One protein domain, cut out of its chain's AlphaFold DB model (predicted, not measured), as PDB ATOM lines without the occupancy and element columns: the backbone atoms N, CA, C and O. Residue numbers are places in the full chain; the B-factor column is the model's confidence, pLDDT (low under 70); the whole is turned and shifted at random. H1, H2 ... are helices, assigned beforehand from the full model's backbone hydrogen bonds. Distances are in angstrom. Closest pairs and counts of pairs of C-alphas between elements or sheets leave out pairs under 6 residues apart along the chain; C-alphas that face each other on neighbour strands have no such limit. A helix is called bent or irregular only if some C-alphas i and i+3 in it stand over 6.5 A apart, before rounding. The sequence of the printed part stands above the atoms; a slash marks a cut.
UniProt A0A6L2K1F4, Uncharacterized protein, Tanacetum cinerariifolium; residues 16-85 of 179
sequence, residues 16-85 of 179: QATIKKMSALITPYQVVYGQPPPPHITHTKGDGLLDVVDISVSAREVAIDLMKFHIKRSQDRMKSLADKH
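This is residues 16 to 85 of the 179 residues of an uncharacterized protein of Tanacetum cinerariifolium (UniProt A0A6L2K1F4). This is an open V with an empty middle: one long helix, H3, makes one arm, and the other arm is a thin string of the short helices H1 and H2 followed by the extended stretch of residues 34 to 50, which leads to the corner where H3 begins. The two arms spread apart away from that corner, and the ends that stick out free are residues 16 to 21, in H1, and residues 62 to 85, of which 62 to 84 belong to H3. The printed part has 70 residues with three named helices, in the order H1, H2, H3, and no named strand; its class is all helix. It is extended, with a radius of gyration of the C-alphas of 18.6 A, and its outline is flat, spanning 51 by 38 by 15 A.

Begin at C-alpha 16, at (-18.712, 46.542, -24.027); from there H1 runs through residues 16 to 25, 14.5 A from first to last C-alpha. Residues 26 and 27 lead to H2, residues 28 to 33, 8.7 A long. Then look along residues 34 to 50, which hold no named element, until you find C-alpha 51 at (-47.999, 34.386, -64.843). Here H3 begins; it takes residues 51 to 84 and ends at C-alpha 84, at (-50.144, 50.359, -17.789), 49.7 A from its first C-alpha. None of the three helices is bent or irregular.

Start with H1 and look on to H2: the two meet only through their link, a tight one of 2 residues. From H2 to H3 the link is long, with 17 residues. H2 and H3 are apart, with no C-alpha of the one within 8 A of the other. H1 and H3 are apart by the same measure. In the backbone of H2 and of H3, every O i to N i+4 pair is within hydrogen-bond range; in H1, 5 of 6 are.

The two C-alphas farthest apart are those of Leu 49 and His 85, at 55.6 A, while the C-alphas of Gln 16 and His 85, the first and last printed, are 31.9 A apart. Set aside the stretches that stand free, and the remaining 40 residues span 42 by 16 by 13 A. The printed part has no cut. Look in the B-factor column for pLDDT: its mean over the printed part is 81.1, and it is under 70 at residues 16 to 25, 42, 45 and 48. H1 has a mean pLDDT of 48, H2 of 88 and H3 of 92.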
ATOM      1  N   GLN A  16     -17.304  46.231 -24.334       37.69
ATOM      2  CA  GLN A  16     -18.712  46.542 -24.027       37.69
ATOM      3  C   GLN A  16     -19.262  47.690 -24.888       37.69
ATOM      4  O   GLN A  16     -20.372  47.593 -25.418       37.69
ATOM      5  N   ALA A  17     -18.458  48.738 -25.108       41.97
ATOM      6  CA  ALA A  17     -18.784  49.791 -26.071       41.97
ATOM      7  C   ALA A  17     -18.857  49.231 -27.500       41.97
ATOM      8  O   ALA A  17     -19.728  49.619 -28.277       41.97
ATOM      9  N   THR A  18     -17.995  48.265 -27.814       43.31
ATOM     10  CA  THR A  18     -17.929  47.621 -29.126       43.31
ATOM     11  C   THR A  18     -19.096  46.675 -29.355       43.31
ATOM     12  O   THR A  18     -19.640  46.701 -30.441       43.31
ATOM     13  N   ILE A  19     -19.603  45.940 -28.359       47.06
ATOM     14  CA  ILE A  19     -20.780  45.070 -28.552       47.06
ATOM     15  C   ILE A  19     -22.060  45.892 -28.793       47.06
ATOM     16  O   ILE A  19     -22.831  45.569 -29.697       47.06
ATOM     17  N   LYS A  20     -22.268  47.000 -28.061       46.53
ATOM     18  CA  LYS A  20     -23.432  47.886 -28.270       46.53
ATOM     19  C   LYS A  20     -23.317  48.741 -29.547       46.53
ATOM     20  O   LYS A  20     -24.340  49.063 -30.145       46.53
ATOM     21  N   LYS A  21     -22.100  49.098 -29.993       43.09
ATOM     22  CA  LYS A  21     -21.871  49.744 -31.307       43.09
ATOM     23  C   LYS A  21     -21.904  48.756 -32.477       43.09
ATOM     24  O   LYS A  21     -22.429  49.105 -33.527       43.09
ATOM     25  N   MET A  22     -21.411  47.528 -32.312       48.03
ATOM     26  CA  MET A  22     -21.479  46.479 -33.335       48.03
ATOM     27  C   MET A  22     -22.928  46.077 -33.590       48.03
ATOM     28  O   MET A  22     -23.310  45.975 -34.748       48.03
ATOM     29  N   SER A  23     -23.783  45.965 -32.566       49.72
ATOM     30  CA  SER A  23     -25.203  45.637 -32.783       49.72
ATOM     31  C   SER A  23     -25.961  46.649 -33.656       49.72
ATOM     32  O   SER A  23     -27.029  46.324 -34.161       49.72
ATOM     33  N   ALA A  24     -25.440  47.871 -33.813       55.34
ATOM     34  CA  ALA A  24     -26.017  48.906 -34.671       55.34
ATOM     35  C   ALA A  24     -25.413  48.943 -36.089       55.34
ATOM     36  O   ALA A  24     -25.991  49.577 -36.966       55.34
ATOM     37  N   LEU A  25     -24.268  48.290 -36.321       65.44
ATOM     38  CA  LEU A  25     -23.507  48.382 -37.576       65.44
ATOM     39  C   LEU A  25     -23.376  47.045 -38.319       65.44
ATOM     40  O   LEU A  25     -23.126  47.054 -39.519       65.44
ATOM     41  N   ILE A  26     -23.555  45.907 -37.638       75.88
ATOM     42  CA  ILE A  26     -23.479  44.573 -38.243       75.88
ATOM     43  C   ILE A  26     -24.775  43.797 -37.992       75.88
ATOM     44  O   ILE A  26     -25.278  43.724 -36.870       75.88
ATOM     45  N   THR A  27     -25.347  43.222 -39.051       82.88
ATOM     46  CA  THR A  27     -26.561  42.404 -38.919       82.88
ATOM     47  C   THR A  27     -26.209  41.070 -38.245       82.88
ATOM     48  O   THR A  27     -25.134  40.530 -38.515       82.88
ATOM     49  N   PRO A  28     -27.086  40.473 -37.412       85.19
ATOM     50  CA  PRO A  28     -26.821  39.159 -36.816       85.19
ATOM     51  C   PRO A  28     -26.483  38.080 -37.854       85.19
ATOM     52  O   PRO A  28     -25.654  37.214 -37.603       85.19
ATOM     53  N   TYR A  29     -27.078  38.169 -39.047       85.81
ATOM     54  CA  TYR A  29     -26.747  37.308 -40.177       85.81
ATOM     55  C   TYR A  29     -25.273  37.441 -40.583       85.81
ATOM     56  O   TYR A  29     -24.567  36.443 -40.689       85.81
ATOM     57  N   GLN A  30     -24.784  38.670 -40.741       88.62
ATOM     58  CA  GLN A  30     -23.396  38.935 -41.114       88.62
ATOM     59  C   GLN A  30     -22.404  38.500 -40.030       88.62
ATOM     60  O   GLN A  30     -21.309  38.054 -40.358       88.62
ATOM     61  N   VAL A  31     -22.794  38.559 -38.754       87.00
ATOM     62  CA  VAL A  31     -21.989  38.014 -37.648       87.00
ATOM     63  C   VAL A  31     -21.836  36.495 -37.763       87.00
ATOM     64  O   VAL A  31     -20.746  35.979 -37.543       87.00
ATOM     65  N   VAL A  32     -22.910  35.779 -38.104       91.19
ATOM     66  CA  VAL A  32     -22.898  34.307 -38.190       91.19
ATOM     67  C   VAL A  32     -22.217  33.816 -39.466       91.19
ATOM     68  O   VAL A  32     -21.470  32.844 -39.426       91.19
ATOM     69  N   TYR A  33     -22.471  34.475 -40.596       90.25
ATOM     70  CA  TYR A  33     -22.095  33.968 -41.916       90.25
ATOM     71  C   TYR A  33     -20.963  34.748 -42.593       90.25
ATOM     72  O   TYR A  33     -20.586  34.401 -43.708       90.25
ATOM     73  N   GLY A  34     -20.441  35.810 -41.970       88.50
ATOM     74  CA  GLY A  34     -19.341  36.621 -42.512       88.50
ATOM     75  C   GLY A  34     -19.670  37.381 -43.803       88.50
ATOM     76  O   GLY A  34     -18.785  37.997 -44.388       88.50
ATOM     77  N   GLN A  35     -20.928  37.357 -44.249       89.00
ATOM     78  CA  GLN A  35     -21.388  37.947 -45.506       89.00
ATOM     79  C   GLN A  35     -22.596  38.866 -45.254       89.00
ATOM     80  O   GLN A  35     -23.383  38.592 -44.341       89.00
ATOM     81  N   PRO A  36     -22.762  39.970 -46.006       84.81
ATOM     82  CA  PRO A  36     -23.960  40.792 -45.885       84.81
ATOM     83  C   PRO A  36     -25.203  39.956 -46.237       84.81
ATOM     84  O   PRO A  36     -25.111  39.057 -47.074       84.81
ATOM     85  N   PRO A  37     -26.362  40.211 -45.601       85.56
ATOM     86  CA  PRO A  37     -27.590  39.501 -45.933       85.56
ATOM     87  C   PRO A  37     -27.903  39.657 -47.425       85.56
ATOM     88  O   PRO A  37     -27.769  40.771 -47.942       85.56
ATOM     89  N   PRO A  38     -28.317  38.575 -48.112       86.88
ATOM     90  CA  PRO A  38     -28.720  38.656 -49.505       86.88
ATOM     91  C   PRO A  38     -29.751  39.777 -49.689       86.88
ATOM     92  O   PRO A  38     -30.699  39.854 -48.897       86.88
ATOM     93  N   PRO A  39     -29.572  40.661 -50.685       79.19
ATOM     94  CA  PRO A  39     -30.520  41.734 -50.928       79.19
ATOM     95  C   PRO A  39     -31.893  41.131 -51.223       79.19
ATOM     96  O   PRO A  39     -32.017  40.141 -51.946       79.19
ATOM     97  N   HIS A  40     -32.935  41.721 -50.644       78.12
ATOM     98  CA  HIS A  40     -34.297  41.328 -50.964       78.12
ATOM     99  C   HIS A  40     -34.613  41.798 -52.387       78.12
ATOM    100  O   HIS A  40     -34.757  42.995 -52.628       78.12
ATOM    101  N   ILE A  41     -34.670  40.858 -53.329       76.06
ATOM    102  CA  ILE A  41     -35.044  41.133 -54.715       76.06
ATOM    103  C   ILE A  41     -36.565  41.274 -54.745       76.06
ATOM    104  O   ILE A  41     -37.289  40.306 -54.510       76.06
ATOM    105  N   THR A  42     -37.047  42.492 -54.976       69.88
ATOM    106  CA  THR A  42     -38.476  42.758 -55.141       69.88
ATOM    107  C   THR A  42     -38.915  42.255 -56.504       69.88
ATOM    108  O   THR A  42     -38.402  42.713 -57.523       69.88
ATOM    109  N   HIS A  43     -39.873  41.336 -56.523       73.81
ATOM    110  CA  HIS A  43     -40.454  40.840 -57.764       73.81
ATOM    111  C   HIS A  43     -41.294  41.930 -58.427       73.81
ATOM    112  O   HIS A  43     -42.279  42.396 -57.849       73.81
ATOM    113  N   THR A  44     -40.918  42.345 -59.633       75.38
ATOM    114  CA  THR A  44     -41.741  43.233 -60.458       75.38
ATOM    115  C   THR A  44     -42.667  42.404 -61.339       75.38
ATOM    116  O   THR A  44     -42.248  41.420 -61.942       75.38
ATOM    117  N   LYS A  45     -43.941  42.796 -61.429       69.31
ATOM    118  CA  LYS A  45     -44.926  42.117 -62.282       69.31
ATOM    119  C   LYS A  45     -44.437  42.105 -63.740       69.31
ATOM    120  O   LYS A  45     -44.142  43.170 -64.277       69.31
ATOM    121  N   GLY A  46     -44.363  40.928 -64.358       72.00
ATOM    122  CA  GLY A  46     -43.836  40.710 -65.710       72.00
ATOM    123  C   GLY A  46     -42.384  40.223 -65.788       72.00
ATOM    124  O   GLY A  46     -41.915  39.958 -66.890       72.00
ATOM    125  N   ASP A  47     -41.683  40.083 -64.659       70.81
ATOM    126  CA  ASP A  47     -40.315  39.528 -64.609       70.81
ATOM    127  C   ASP A  47     -40.321  37.982 -64.599       70.81
ATOM    128  O   ASP A  47     -39.339  37.316 -64.928       70.81
ATOM    129  N   GLY A  48     -41.465  37.383 -64.248       69.19
ATOM    130  CA  GLY A  48     -41.680  35.945 -64.319       69.19
ATOM    131  C   GLY A  48     -41.920  35.471 -65.751       69.19
ATOM    132  O   GLY A  48     -42.779  35.989 -66.458       69.19
ATOM    133  N   LEU A  49     -41.236  34.395 -66.156       76.81
ATOM    134  CA  LEU A  49     -41.511  33.706 -67.427       76.81
ATOM    135  C   LEU A  49     -42.964  33.193 -67.516       76.81
ATOM    136  O   LEU A  49     -43.478  32.965 -68.608       76.81
ATOM    137  N   LEU A  50     -43.616  32.988 -66.365       82.50
ATOM    138  CA  LEU A  50     -44.970  32.459 -66.247       82.50
ATOM    139  C   LEU A  50     -45.796  33.303 -65.268       82.50
ATOM    140  O   LEU A  50     -45.360  33.560 -64.148       82.50
ATOM    141  N   ASP A  51     -47.037  33.606 -65.645       84.38
ATOM    142  CA  ASP A  51     -47.999  34.386 -64.843       84.38
ATOM    143  C   ASP A  51     -48.290  33.763 -63.458       84.38
ATOM    144  O   ASP A  51     -48.505  34.458 -62.467       84.38
ATOM    145  N   VAL A  52     -48.197  32.433 -63.337       86.44
ATOM    146  CA  VAL A  52     -48.351  31.733 -62.047       86.44
ATOM    147  C   VAL A  52     -47.311  32.164 -61.007       86.44
ATOM    148  O   VAL A  52     -47.618  32.213 -59.813       86.44
ATOM    149  N   VAL A  53     -46.092  32.509 -61.442       86.44
ATOM    150  CA  VAL A  53     -45.033  32.988 -60.547       86.44
ATOM    151  C   VAL A  53     -45.439  34.341 -59.976       86.44
ATOM    152  O   VAL A  53     -45.462  34.488 -58.756       86.44
ATOM    153  N   ASP A  54     -45.877  35.272 -60.822       85.88
ATOM    154  CA  ASP A  54     -46.327  36.607 -60.421       85.88
ATOM    155  C   ASP A  54     -47.484  36.554 -59.415       85.88
ATOM    156  O   ASP A  54     -47.468  37.262 -58.404       85.88
ATOM    157  N   ILE A  55     -48.465  35.677 -59.648       86.88
ATOM    158  CA  ILE A  55     -49.593  35.465 -58.730       86.88
ATOM    159  C   ILE A  55     -49.095  34.943 -57.379       86.88
ATOM    160  O   ILE A  55     -49.476  35.467 -56.329       86.88
ATOM    161  N   SER A  56     -48.237  33.919 -57.394       88.50
ATOM    162  CA  SER A  56     -47.732  33.291 -56.169       88.50
ATOM    163  C   SER A  56     -46.871  34.243 -55.334       88.50
ATOM    164  O   SER A  56     -47.012  34.294 -54.108       88.50
ATOM    165  N   VAL A  57     -46.026  35.045 -55.988       88.19
ATOM    166  CA  VAL A  57     -45.174  36.027 -55.321       88.19
ATOM    167  C   VAL A  57     -46.021  37.166 -54.758       88.19
ATOM    168  O   VAL A  57     -45.852  37.522 -53.594       88.19
ATOM    169  N   SER A  58     -47.001  37.668 -55.514       88.00
ATOM    170  CA  SER A  58     -47.946  38.683 -55.030       88.00
ATOM    171  C   SER A  58     -48.711  38.215 -53.783       88.00
ATOM    172  O   SER A  58     -48.746  38.914 -52.769       88.00
ATOM    173  N   ALA A  59     -49.252  36.992 -53.802       89.50
ATOM    174  CA  ALA A  59     -49.956  36.419 -52.656       89.50
ATOM    175  C   ALA A  59     -49.056  36.301 -51.411       89.50
ATOM    176  O   ALA A  59     -49.496  36.567 -50.288       89.50
ATOM    177  N   ARG A  60     -47.782  35.937 -51.604       91.81
ATOM    178  CA  ARG A  60     -46.786  35.871 -50.530       91.81
ATOM    179  C   ARG A  60     -46.500  37.243 -49.925       91.81
ATOM    180  O   ARG A  60     -46.452  37.344 -48.702       91.81
ATOM    181  N   GLU A  61     -46.316  38.277 -50.742       90.25
ATOM    182  CA  GLU A  61     -46.038  39.629 -50.239       90.25
ATOM    183  C   GLU A  61     -47.214  40.175 -49.418       90.25
ATOM    184  O   GLU A  61     -47.017  40.646 -48.297       90.25
ATOM    185  N   VAL A  62     -48.452  39.964 -49.881       92.94
ATOM    186  CA  VAL A  62     -49.659  40.298 -49.103       92.94
ATOM    187  C   VAL A  62     -49.670  39.578 -47.749       92.94
ATOM    188  O   VAL A  62     -49.963  40.186 -46.715       92.94
ATOM    189  N   ALA A  63     -49.323  38.288 -47.723       95.44
ATOM    190  CA  ALA A  63     -49.249  37.525 -46.480       95.44
ATOM    191  C   ALA A  63     -48.149  38.048 -45.539       95.44
ATOM    192  O   ALA A  63     -48.367  38.146 -44.328       95.44
ATOM    193  N   ILE A  64     -46.978  38.405 -46.073       94.00
ATOM    194  CA  ILE A  64     -45.869  38.978 -45.299       94.00
ATOM    195  C   ILE A  64     -46.277  40.299 -44.660       94.00
ATOM    196  O   ILE A  64     -46.032  40.498 -43.466       94.00
ATOM    197  N   ASP A  65     -46.927  41.182 -45.408       94.50
ATOM    198  CA  ASP A  65     -47.361  42.475 -44.890       94.50
ATOM    199  C   ASP A  65     -48.442  42.326 -43.819       94.50
ATOM    200  O   ASP A  65     -48.378  42.971 -42.766       94.50
ATOM    201  N   LEU A  66     -49.369  41.385 -44.012       96.94
ATOM    202  CA  LEU A  66     -50.361  41.041 -43.002       96.94
ATOM    203  C   LEU A  66     -49.704  40.535 -41.709       96.94
ATOM    204  O   LEU A  66     -50.075  40.968 -40.612       96.94
ATOM    205  N   MET A  67     -48.709  39.650 -41.825       97.25
ATOM    206  CA  MET A  67     -47.954  39.133 -40.683       97.25
ATOM    207  C   MET A  67     -47.192  40.247 -39.960       97.25
ATOM    208  O   MET A  67     -47.295  40.360 -38.736       97.25
ATOM    209  N   LYS A  68     -46.482  41.113 -40.695       96.25
ATOM    210  CA  LYS A  68     -45.775  42.272 -40.125       96.25
ATOM    211  C   LYS A  68     -46.731  43.167 -39.336       96.25
ATOM    212  O   LYS A  68     -46.424  43.526 -38.198       96.25
ATOM    213  N   PHE A  69     -47.907  43.468 -39.892       97.62
ATOM    214  CA  PHE A  69     -48.936  44.259 -39.217       97.62
ATOM    215  C   PHE A  69     -49.395  43.613 -37.901       97.62
ATOM    216  O   PHE A  69     -49.430  44.275 -36.859       97.62
ATOM    217  N   HIS A  70     -49.695  42.312 -37.914       97.56
ATOM    218  CA  HIS A  70     -50.172  41.592 -36.728       97.56
ATOM    219  C   HIS A  70     -49.101  41.489 -35.639       97.56
ATOM    220  O   HIS A  70     -49.403  41.686 -34.457       97.56
ATOM    221  N   ILE A  71     -47.848  41.228 -36.018       97.94
ATOM    222  CA  ILE A  71     -46.721  41.164 -35.083       97.94
ATOM    223  C   ILE A  71     -46.503  42.531 -34.440       97.94
ATOM    224  O   ILE A  71     -46.440  42.621 -33.213       97.94
ATOM    225  N   LYS A  72     -46.460  43.599 -35.242       97.75
ATOM    226  CA  LYS A  72     -46.272  44.961 -34.738       97.75
ATOM    227  C   LYS A  72     -47.381  45.356 -33.763       97.75
ATOM    228  O   LYS A  72     -47.100  45.758 -32.636       97.75
ATOM    229  N   ARG A  73     -48.641  45.127 -34.141       96.88
ATOM    230  CA  ARG A  73     -49.805  45.372 -33.277       96.88
ATOM    231  C   ARG A  73     -49.739  44.580 -31.969       96.88
ATOM    232  O   ARG A  73     -50.095  45.101 -30.912       96.88
ATOM    233  N   SER A  74     -49.289  43.327 -32.027       92.69
ATOM    234  CA  SER A  74     -49.132  42.469 -30.847       92.69
ATOM    235  C   SER A  74     -48.051  43.001 -29.905       92.69
ATOM    236  O   SER A  74     -48.298  43.116 -28.705       92.69
ATOM    237  N   GLN A  75     -46.894  43.394 -30.444       96.25
ATOM    238  CA  GLN A  75     -45.806  44.009 -29.679       96.25
ATOM    239  C   GLN A  75     -46.251  45.310 -29.000       96.25
ATOM    240  O   GLN A  75     -45.996  45.500 -27.810       96.25
ATOM    241  N   ASP A  76     -46.970  46.175 -29.718       95.75
ATOM    242  CA  ASP A  76     -47.458  47.446 -29.177       95.75
ATOM    243  C   ASP A  76     -48.498  47.223 -28.066       95.75
ATOM    244  O   ASP A  76     -48.446  47.872 -27.019       95.75
ATOM    245  N   ARG A  77     -49.391  46.235 -28.228       95.44
ATOM    246  CA  ARG A  77     -50.330  45.825 -27.171       95.44
ATOM    247  C   ARG A  77     -49.598  45.292 -25.941       95.44
ATOM    248  O   ARG A  77     -49.954  45.657 -24.824       95.44
ATOM    249  N   MET A  78     -48.590  44.439 -26.127       91.25
ATOM    250  CA  MET A  78     -47.787  43.906 -25.022       91.25
ATOM    251  C   MET A  78     -47.080  45.026 -24.256       91.25
ATOM    252  O   MET A  78     -47.126  45.038 -23.027       91.25
ATOM    253  N   LYS A  79     -46.488  45.989 -24.975       91.00
ATOM    254  CA  LYS A  79     -45.856  47.171 -24.385       91.00
ATOM    255  C   LYS A  79     -46.863  48.002 -23.590       91.00
ATOM    256  O   LYS A  79     -46.643  48.252 -22.413       91.00
ATOM    257  N   SER A  80     -48.001  48.345 -24.194       90.69
ATOM    258  CA  SER A  80     -49.050  49.128 -23.530       90.69
ATOM    259  C   SER A  80     -49.558  48.454 -22.250       90.69
ATOM    260  O   SER A  80     -49.727  49.117 -21.230       90.69
ATOM    261  N   LEU A  81     -49.755  47.131 -22.269       90.56
ATOM    262  CA  LEU A  81     -50.170  46.377 -21.084       90.56
ATOM    263  C   LEU A  81     -49.092  46.346 -19.993       90.56
ATOM    264  O   LEU A  81     -49.432  46.436 -18.813       90.56
ATOM    265  N   ALA A  82     -47.816  46.221 -20.367       78.50
ATOM    266  CA  ALA A  82     -46.704  46.262 -19.421       78.50
ATOM    267  C   ALA A  82     -46.573  47.650 -18.774       78.50
ATOM    268  O   ALA A  82     -46.471  47.759 -17.551       78.50
ATOM    269  N   ASP A  83     -46.649  48.701 -19.589       85.62
ATOM    270  CA  ASP A  83     -46.508  50.085 -19.144       85.62
ATOM    271  C   ASP A  83     -47.703  50.531 -18.287       85.62
ATOM    272  O   ASP A  83     -47.517  51.256 -17.315       85.62
ATOM    273  N   LYS A  84     -48.919  50.022 -18.545       85.19
ATOM    274  CA  LYS A  84     -50.144  50.359 -17.789       85.19
ATOM    275  C   LYS A  84     -50.020  50.162 -16.273       85.19
ATOM    276  O   LYS A  84     -50.671  50.866 -15.505       85.19
ATOM    277  N   HIS A  85     -49.238  49.176 -15.840       73.06
ATOM    278  CA  HIS A  85     -49.045  48.857 -14.423       73.06
ATOM    279  C   HIS A  85     -47.647  49.214 -13.910       73.06
ATOM    280  O   HIS A  85     -47.344  48.963 -12.738       73.06
TER     281      HIS A  85